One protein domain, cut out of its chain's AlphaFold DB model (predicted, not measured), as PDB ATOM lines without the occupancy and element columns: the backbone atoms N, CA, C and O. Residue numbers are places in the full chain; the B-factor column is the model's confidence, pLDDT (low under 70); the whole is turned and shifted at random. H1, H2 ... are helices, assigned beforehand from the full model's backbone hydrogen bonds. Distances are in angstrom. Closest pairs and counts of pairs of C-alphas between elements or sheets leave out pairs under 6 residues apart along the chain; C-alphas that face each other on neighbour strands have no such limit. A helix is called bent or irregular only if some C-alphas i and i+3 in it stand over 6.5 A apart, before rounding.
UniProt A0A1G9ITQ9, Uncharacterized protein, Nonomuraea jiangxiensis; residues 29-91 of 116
ATOM      1  N   VAL A  29     161.957 189.646 230.048       80.56
ATOM      2  CA  VAL A  29     162.628 189.512 228.742       80.56
ATOM      3  C   VAL A  29     163.189 188.100 228.529       80.56
ATOM      4  O   VAL A  29     162.913 187.527 227.479       80.56
ATOM      5  N   PRO A  30     163.884 187.481 229.504       88.31
ATOM      6  CA  PRO A  30     164.249 186.068 229.422       88.31
ATOM      7  C   PRO A  30     163.058 185.116 229.237       88.31
ATOM      8  O   PRO A  30     163.115 184.242 228.378       88.31
ATOM      9  N   LEU A  31     161.971 185.282 229.999       91.06
ATOM     10  CA  LEU A  31     160.805 184.392 229.906       91.06
ATOM     11  C   LEU A  31     160.097 184.520 228.551       91.06
ATOM     12  O   LEU A  31     159.756 183.518 227.925       91.06
ATOM     13  N   ALA A  32     159.938 185.746 228.060       92.12
ATOM     14  CA  ALA A  32     159.369 186.007 226.747       92.12
ATOM     15  C   ALA A  32     160.297 185.508 225.621       92.12
ATOM     16  O   ALA A  32     159.820 184.910 224.659       92.12
ATOM     17  N   LEU A  33     161.624 185.644 225.764       93.75
ATOM     18  CA  LEU A  33     162.600 185.073 224.823       93.75
ATOM     19  C   LEU A  33     162.534 183.538 224.775       93.75
ATOM     20  O   LEU A  33     162.685 182.951 223.699       93.75
ATOM     21  N   ALA A  34     162.298 182.900 225.925       93.56
ATOM     22  CA  ALA A  34     162.097 181.458 226.056       93.56
ATOM     23  C   ALA A  34     160.726 180.977 225.535       93.56
ATOM     24  O   ALA A  34     160.468 179.775 225.526       93.56
ATOM     25  N   GLY A  35     159.851 181.883 225.085       92.44
ATOM     26  CA  GLY A  35     158.538 181.543 224.531       92.44
ATOM     27  C   GLY A  35     157.455 181.268 225.578       92.44
ATOM     28  O   GLY A  35     156.430 180.669 225.250       92.44
ATOM     29  N   VAL A  36     157.654 181.688 226.832       95.12
ATOM     30  CA  VAL A  36     156.628 181.588 227.880       95.12
ATOM     31  C   VAL A  36     155.459 182.518 227.542       95.12
ATOM     32  O   VAL A  36     155.653 183.641 227.074       95.12
ATOM     33  N   ARG A  37     154.224 182.054 227.767       94.31
ATOM     34  CA  ARG A  37     153.020 182.820 227.418       94.31
ATOM     35  C   ARG A  37     152.885 184.067 228.304       94.31
ATOM     36  O   ARG A  37     153.187 183.986 229.496       94.31
ATOM     37  N   PRO A  38     152.338 185.183 227.787       93.19
ATOM     38  CA  PRO A  38     152.174 186.410 228.569       93.19
ATOM     39  C   PRO A  38     151.385 186.239 229.873       93.19
ATOM     40  O   PRO A  38     151.757 186.817 230.889       93.19
ATOM     41  N   ASP A  39     150.334 185.411 229.872       94.75
ATOM     42  CA  ASP A  39     149.560 185.108 231.083       94.75
ATOM     43  C   ASP A  39     150.397 184.413 232.167       94.75
ATOM     44  O   ASP A  39     150.236 184.722 233.347       94.75
ATOM     45  N   ASP A  40     151.294 183.507 231.771       95.56
ATOM     46  CA  ASP A  40     152.154 182.762 232.694       95.56
ATOM     47  C   ASP A  40     153.258 183.673 233.261       95.56
ATOM     48  O   ASP A  40     153.554 183.619 234.454       95.56
ATOM     49  N   ILE A  41     153.805 184.579 232.440       93.06
ATOM     50  CA  ILE A  41     154.747 185.623 232.885       93.06
ATOM     51  C   ILE A  41     154.069 186.581 233.871       93.06
ATOM     52  O   ILE A  41     154.637 186.916 234.910       93.06
ATOM     53  N   ALA A  42     152.844 187.021 233.570       92.12
ATOM     54  CA  ALA A  42     152.093 187.896 234.461       92.12
ATOM     55  C   ALA A  42     151.779 187.207 235.799       92.12
ATOM     56  O   ALA A  42     151.892 187.844 236.846       92.12
ATOM     57  N   GLY A  43     151.455 185.910 235.774       92.62
ATOM     58  CA  GLY A  43     151.264 185.106 236.980       92.62
ATOM     59  C   GLY A  43     152.540 184.965 237.817       92.62
ATOM     60  O   GLY A  43     152.491 185.146 239.033       92.62
ATOM     61  N   ASP A  44     153.693 184.709 237.189       90.44
ATOM     62  CA  ASP A  44     154.986 184.683 237.889       90.44
ATOM     63  C   ASP A  44     155.296 186.035 238.557       90.44
ATOM     64  O   ASP A  44     155.680 186.094 239.728       90.44
ATOM     65  N   TYR A  45     155.018 187.139 237.858       88.19
ATOM     66  CA  TYR A  45     155.205 188.480 238.405       88.19
ATOM     67  C   TYR A  45     154.333 188.746 239.643       88.19
ATOM     68  O   TYR A  45     154.812 189.343 240.611       88.19
ATOM     69  N   GLU A  46     153.087 188.271 239.676       89.88
ATOM     70  CA  GLU A  46     152.207 188.414 240.846       89.88
ATOM     71  C   GLU A  46     152.757 187.699 242.093       89.88
ATOM     72  O   GLU A  46     152.577 188.187 243.213       89.88
ATOM     73  N   LEU A  47     153.512 186.605 241.925       89.25
ATOM     74  CA  LEU A  47     154.168 185.903 243.036       89.25
ATOM     75  C   LEU A  47     155.303 186.716 243.675       89.25
ATOM     76  O   LEU A  47     155.714 186.417 244.802       89.25
ATOM     77  N   SER A  48     155.824 187.731 242.977       83.44
ATOM     78  CA  SER A  48     156.884 188.595 243.499       83.44
ATOM     79  C   SER A  48     156.369 189.607 244.526       83.44
ATOM     80  O   SER A  48     157.056 189.863 245.514       83.44
ATOM     81  N   ALA A  49     155.143 190.116 244.355       83.06
ATOM     82  CA  ALA A  49     154.562 191.163 245.196       83.06
ATOM     83  C   ALA A  49     154.611 190.862 246.710       83.06
ATOM     84  O   ALA A  49     155.142 191.692 247.450       83.06
ATOM     85  N   PRO A  50     154.173 189.685 247.207       85.31
ATOM     86  CA  PRO A  50     154.229 189.385 248.640       85.31
ATOM     87  C   PRO A  50     155.658 189.226 249.192       85.31
ATOM     88  O   PRO A  50     155.842 189.192 250.405       85.31
ATOM     89  N   ARG A  51     156.680 189.112 248.331       87.38
ATOM     90  CA  ARG A  51     158.089 188.952 248.730       87.38
ATOM     91  C   ARG A  51     158.825 190.292 248.839       87.38
ATOM     92  O   ARG A  51     159.881 190.352 249.470       87.38
ATOM     93  N   LEU A  52     158.278 191.359 248.249       85.69
ATOM     94  CA  LEU A  52     158.911 192.678 248.195       85.69
ATOM     95  C   LEU A  52     159.156 193.319 249.571       85.69
ATOM     96  O   LEU A  52     160.248 193.855 249.741       85.69
ATOM     97  N   PRO A  53     158.261 193.223 250.577       88.31
ATOM     98  CA  PRO A  53     158.531 193.812 251.892       88.31
ATOM     99  C   PRO A  53     159.797 193.249 252.551       88.31
ATOM    100  O   PRO A  53     160.603 193.995 253.102       88.31
ATOM    101  N   GLY A  54     160.023 191.935 252.428       89.06
ATOM    102  CA  GLY A  54     161.241 191.291 252.926       89.06
ATOM    103  C   GLY A  54     162.501 191.771 252.202       89.06
ATOM    104  O   GLY A  54     163.530 191.996 252.839       89.06
ATOM    105  N   LEU A  55     162.416 191.981 250.883       87.12
ATOM    106  CA  LEU A  55     163.506 192.556 250.093       87.12
ATOM    107  C   LEU A  55     163.789 194.012 250.488       87.12
ATOM    108  O   LEU A  55     164.947 194.367 250.680       87.12
ATOM    109  N   PHE A  56     162.756 194.846 250.639       89.56
ATOM    110  CA  PHE A  56     162.917 196.242 251.050       89.56
ATOM    111  C   PHE A  56     163.581 196.344 252.421       89.56
ATOM    112  O   PHE A  56     164.586 197.041 252.553       89.56
ATOM    113  N   ALA A  57     163.121 195.552 253.393       92.81
ATOM    114  CA  ALA A  57     163.737 195.485 254.713       92.81
ATOM    115  C   ALA A  57     165.223 195.087 254.645       92.81
ATOM    116  O   ALA A  57     166.062 195.727 255.278       92.81
ATOM    117  N   ALA A  58     165.571 194.075 253.841       93.25
ATOM    118  CA  ALA A  58     166.959 193.643 253.660       93.25
ATOM    119  C   ALA A  58     167.851 194.719 253.010       93.25
ATOM    120  O   ALA A  58     169.050 194.768 253.277       93.25
ATOM    121  N   LEU A  59     167.271 195.583 252.175       91.25
ATOM    122  CA  LEU A  59     167.960 196.693 251.516       91.25
ATOM    123  C   LEU A  59     167.954 197.991 252.342       91.25
ATOM    124  O   LEU A  59     168.508 198.992 251.890       91.25
ATOM    125  N   GLY A  60     167.333 198.000 253.529       93.44
ATOM    126  CA  GLY A  60     167.147 199.216 254.330       93.44
ATOM    127  C   GLY A  60     166.243 200.254 253.656       93.44
ATOM    128  O   GLY A  60     166.388 201.448 253.902       93.44
ATOM    129  N   ILE A  61     165.352 199.803 252.771       91.50
ATOM    130  CA  ILE A  61     164.367 200.622 252.063       91.50
ATOM    131  C   ILE A  61     163.042 200.524 252.824       91.50
ATOM    132  O   ILE A  61     162.645 199.435 253.243       91.50
ATOM    133  N   ASP A  62     162.347 201.652 252.977       91.12
ATOM    134  CA  ASP A  62     160.998 201.666 253.547       91.12
ATOM    135  C   ASP A  62     160.039 200.816 252.709       91.12
ATOM    136  O   ASP A  62     160.123 200.785 251.477       91.12
ATOM    137  N   ASP A  63     159.090 200.156 253.370       89.00
ATOM    138  CA  ASP A  63     158.066 199.387 252.670       89.00
ATOM    139  C   ASP A  63     157.258 200.299 251.730       89.00
ATOM    140  O   ASP A  63     156.680 201.309 252.133       89.00
ATOM    141  N   GLN A  64     157.235 199.941 250.446       86.88
ATOM    142  CA  GLN A  64     156.557 200.701 249.398       86.88
ATOM    143  C   GLN A  64     155.183 200.132 249.037       86.88
ATOM    144  O   GLN A  64     154.549 200.648 248.114       86.88
ATOM    145  N   THR A  65     154.721 199.084 249.726       87.69
ATOM    146  CA  THR A  65     153.492 198.353 249.391       87.69
ATOM    147  C   THR A  65     152.296 199.290 249.244       87.69
ATOM    148  O   THR A  65     151.684 199.324 248.176       87.69
ATOM    149  N   ASP A  66     152.024 200.127 250.245       89.88
ATOM    150  CA  ASP A  66     150.881 201.049 250.222       89.88
ATOM    151  C   ASP A  66     150.977 202.057 249.074       89.88
ATOM    152  O   ASP A  66     150.008 202.298 248.356       89.88
ATOM    153  N   ARG A  67     152.177 202.596 248.825       89.69
ATOM    154  CA  ARG A  67     152.414 203.528 247.716       89.69
ATOM    155  C   ARG A  67     152.148 202.873 246.361       89.69
ATOM    156  O   ARG A  67     151.590 203.517 245.473       89.69
ATOM    157  N   ILE A  68     152.568 201.623 246.179       86.25
ATOM    158  CA  ILE A  68     152.336 200.868 244.944       86.25
ATOM    159  C   ILE A  68     150.834 200.614 244.763       86.25
ATOM    160  O   ILE A  68     150.316 200.857 243.672       86.25
ATOM    161  N   GLN A  69     150.124 200.204 245.820       89.31
ATOM    162  CA  GLN A  69     148.673 199.990 245.770       89.31
ATOM    163  C   GLN A  69     147.916 201.274 245.417       89.31
ATOM    164  O   GLN A  69     147.075 201.268 244.517       89.31
ATOM    165  N   ASP A  70     148.280 202.400 246.030       93.50
ATOM    166  CA  ASP A  70     147.714 203.712 245.716       93.50
ATOM    167  C   ASP A  70     147.868 204.077 244.235       93.50
ATOM    168  O   ASP A  70     146.941 204.599 243.611       93.50
ATOM    169  N   ILE A  71     149.038 203.808 243.650       90.44
ATOM    170  CA  ILE A  71     149.302 204.081 242.233       90.44
ATOM    171  C   ILE A  71     148.411 203.211 241.341       90.44
ATOM    172  O   ILE A  71     147.845 203.727 240.376       90.44
ATOM    173  N   LEU A  72     148.276 201.920 241.651       90.81
ATOM    174  CA  LEU A  72     147.439 200.993 240.884       90.81
ATOM    175  C   LEU A  72     145.964 201.409 240.920       90.81
ATOM    176  O   LEU A  72     145.337 201.522 239.865       90.81
ATOM    177  N   VAL A  73     145.446 201.746 242.106       95.75
ATOM    178  CA  VAL A  73     144.071 202.235 242.291       95.75
ATOM    179  C   VAL A  73     143.841 203.534 241.521       95.75
ATOM    180  O   VAL A  73     142.888 203.630 240.751       95.75
ATOM    181  N   ARG A  74     144.733 204.525 241.657       95.38
ATOM    182  CA  ARG A  74     144.615 205.810 240.938       95.38
ATOM    183  C   ARG A  74     144.644 205.640 239.421       95.38
ATOM    184  O   ARG A  74     144.024 206.426 238.712       95.38
ATOM    185  N   LYS A  75     145.366 204.635 238.924       92.75
ATOM    186  CA  LYS A  75     145.436 204.292 237.498       92.75
ATOM    187  C   LYS A  75     144.320 203.353 237.035       92.75
ATOM    188  O   LYS A  75     144.277 203.047 235.848       92.75
ATOM    189  N   ASN A  76     143.440 202.912 237.937       96.00
ATOM    190  CA  ASN A  76     142.396 201.925 237.671       96.00
ATOM    191  C   ASN A  76     142.941 200.678 236.945       96.00
ATOM    192  O   ASN A  76     142.378 200.218 235.954       96.00
ATOM    193  N   THR A  77     144.084 200.175 237.410       94.56
ATOM    194  CA  THR A  77     144.770 199.018 236.824       94.56
ATOM    195  C   THR A  77     145.258 198.071 237.917       94.56
ATOM    196  O   THR A  77     145.174 198.362 239.109       94.56
ATOM    197  N   THR A  78     145.777 196.921 237.510       92.75
ATOM    198  CA  THR A  78     146.417 195.941 238.389       92.75
ATOM    199  C   THR A  78     147.855 195.709 237.937       92.75
ATOM    200  O   THR A  78     148.228 196.059 236.814       92.75
ATOM    201  N   ALA A  79     148.672 195.096 238.798       87.62
ATOM    202  CA  ALA A  79     150.010 194.646 238.415       87.62
ATOM    203  C   ALA A  79     149.944 193.700 237.203       87.62
ATOM    204  O   ALA A  79     150.687 193.884 236.244       87.62
ATOM    205  N   ARG A  80     148.984 192.766 237.199       92.56
ATOM    206  CA  ARG A  80     148.728 191.847 236.084       92.56
ATOM    207  C   ARG A  80     148.346 192.553 234.793       92.56
ATOM    208  O   ARG A  80     148.930 192.263 233.759       92.56
ATOM    209  N   ALA A  81     147.377 193.464 234.842       92.31
ATOM    210  CA  ALA A  81     146.935 194.194 233.655       92.31
ATOM    211  C   ALA A  81     148.072 195.057 233.093       92.31
ATOM    212  O   ALA A  81     148.365 194.983 231.909       92.31
ATOM    213  N   THR A  82     148.799 195.765 233.964       90.38
ATOM    214  CA  THR A  82     149.998 196.522 233.572       90.38
ATOM    215  C   THR A  82     151.059 195.614 232.949       90.38
ATOM    216  O   THR A  82     151.754 196.025 232.024       90.38
ATOM    217  N   MET A  83     151.198 194.383 233.449       89.44
ATOM    218  CA  MET A  83     152.156 193.424 232.918       89.44
ATOM    219  C   MET A  83     151.759 192.908 231.537       89.44
ATOM    220  O   MET A  83     152.595 192.861 230.641       89.44
ATOM    221  N   LEU A  84     150.489 192.558 231.352       93.00
ATOM    222  CA  LEU A  84     149.973 192.148 230.050       93.00
ATOM    223  C   LEU A  84     150.092 193.275 229.024       93.00
ATOM    224  O   LEU A  84     150.590 193.024 227.934       93.00
ATOM    225  N   ASP A  85     149.750 194.509 229.398       90.75
ATOM    226  CA  ASP A  85     149.911 195.684 228.534       90.75
ATOM    227  C   ASP A  85     151.383 195.926 228.154       90.75
ATOM    228  O   ASP A  85     151.676 196.360 227.047       90.75
ATOM    229  N   ALA A  86     152.328 195.648 229.059       87.81
ATOM    230  CA  ALA A  86     153.759 195.778 228.773       87.81
ATOM    231  C   ALA A  86     154.303 194.663 227.862       87.81
ATOM    232  O   ALA A  86     155.329 194.858 227.209       87.81
ATOM    233  N   LEU A  87     153.660 193.492 227.859       90.44
ATOM    234  CA  LEU A  87     154.006 192.357 226.999       90.44
ATOM    235  C   LEU A  87     153.300 192.428 225.639       90.44
ATOM    236  O   LEU A  87     153.777 191.823 224.679       90.44
ATOM    237  N   ASP A  88     152.191 193.160 225.545       91.38
ATOM    238  CA  ASP A  88     151.480 193.367 224.292       91.38
ATOM    239  C   ASP A  88     152.353 194.136 223.289       91.38
ATOM    240  O   ASP A  88     152.908 195.198 223.578       91.38
ATOM    241  N   GLY A  89     152.528 193.561 222.099       83.00
ATOM    242  CA  GLY A  89     153.394 194.112 221.053       83.00
ATOM    243  C   GLY A  89     154.903 194.087 221.346       83.00
ATOM    244  O   GLY A  89     155.668 194.650 220.560       83.00
ATOM    245  N   LEU A  90     155.362 193.447 222.431       88.44
ATOM    246  CA  LEU A  90     156.791 193.302 222.711       88.44
ATOM    247  C   LEU A  90     157.436 192.282 221.759       88.44
ATOM    248  O   LEU A  90     157.341 191.073 221.969       88.44
ATOM    249  N   ASP A  91     158.174 192.771 220.760       90.56
ATOM    250  CA  ASP A  91     159.119 191.947 220.002       90.56
ATOM    251  C   ASP A  91     160.467 191.896 220.733       90.56
ATOM    252  O   ASP A  91     161.282 192.824 220.693       90.56
TER     253      ASP A  91
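AT A GLANCE: This is residues 29 to 91 of the 116 residues of an uncharacterized protein of Nonomuraea jiangxiensis (UniProt A0A1G9ITQ9). An open loop of helices: the long, kinked H2 makes the long side, and H3 and H4 bring the chain back towards where H2 begins. H4 packs on the first part of H2, residues 38 to 46, while H3 stands off from H2 with a gap between them, and the little helix H1 makes a corner at the start of H2. The printed part has 63 residues with four named helices, in the order H1, H2, H3, H4, and no named strand; 45 of the residues are in the helices, and the class is all helix. The whole is loose, with a radius of gyration of the C-alphas of 13.5 A, and spans 35 by 27 by 16 A along its three main axes.

HOW THE PARTS SIT: Look first at H2, residues 38 to 58, the longest helix. It has a kink of 52 degrees near residue 51 and is irregular, but only just: C-alphas 50 and 53 are 7.0 A apart. From H2, look to H4, residues 79 to 87, which touches it with 11 pairs of C-alphas within 8 A. The closest C-alphas of the two are those of Ala 42 and Arg 80, 5.4 A apart, and H2 touches H4 with residues 38 to 46 alone. H2 and H4 run opposite ways at a steep tilt of 55 degrees. Next find H3, residues 65 to 74, which is close to H2 but not clearly touching it. Their closest C-alphas, those of Pro 53 and Thr 65, are 7.2 A apart, and the two helices run opposite ways at a steep tilt of 42 degrees. H3 is also close to H4 but not clearly touching it, with the C-alphas of Leu 72 and Ala 79 closest at 7.3 A. These two run the same way at a steep tilt of 69 degrees, only just short of about perpendicular. Last comes H1, residues 29 to 33, which only just touches H2, with 3 pairs of C-alphas within 8 A, and only at the corner by their link. The closest C-alphas of H1 and H2 are those of Leu 31 and Ile 41, 6.9 A apart, and H2 touches H1 with residues 38 to 41 alone. H1 and H3 are apart; H1 and H4 are only just apart, their closest C-alphas being 8.3 A from each other. In the backbones of H1, H3 and H4 every O i to N i+4 pair is within hydrogen-bond range, while in H2 it is 11 of 17.

IN THESE COORDINATES: Find C-alpha 38 of Pro 38 at (152.174, 186.410, 228.569); from there H2 runs 30.0 A to C-alpha 58 at (166.959, 193.643, 253.660). After a short link of six residues, H3 runs 14.3 A from Thr 65 to Arg 74. A tight link of four residues then leads to H4, which runs 12.3 A from Ala 79 to C-alpha 87 of Leu 87 at (154.006, 192.357, 226.999). Before H2, find C-alpha 29 at (162.628, 189.512, 228.742), where H1 begins; it runs 5.9 A to Leu 33, and a tight link of four residues joins it to H2.

THE WHOLE: The two C-alphas farthest apart are those of Gly 60 and Gly 89, at 36.4 A. The first and last printed C-alphas, those of Val 29 and Asp 91, are 9.7 A apart. The printed part has no cut, and no link between its helices is long. The mean pLDDT of the printed part of this model is 90.5, and no printed residue is under 70.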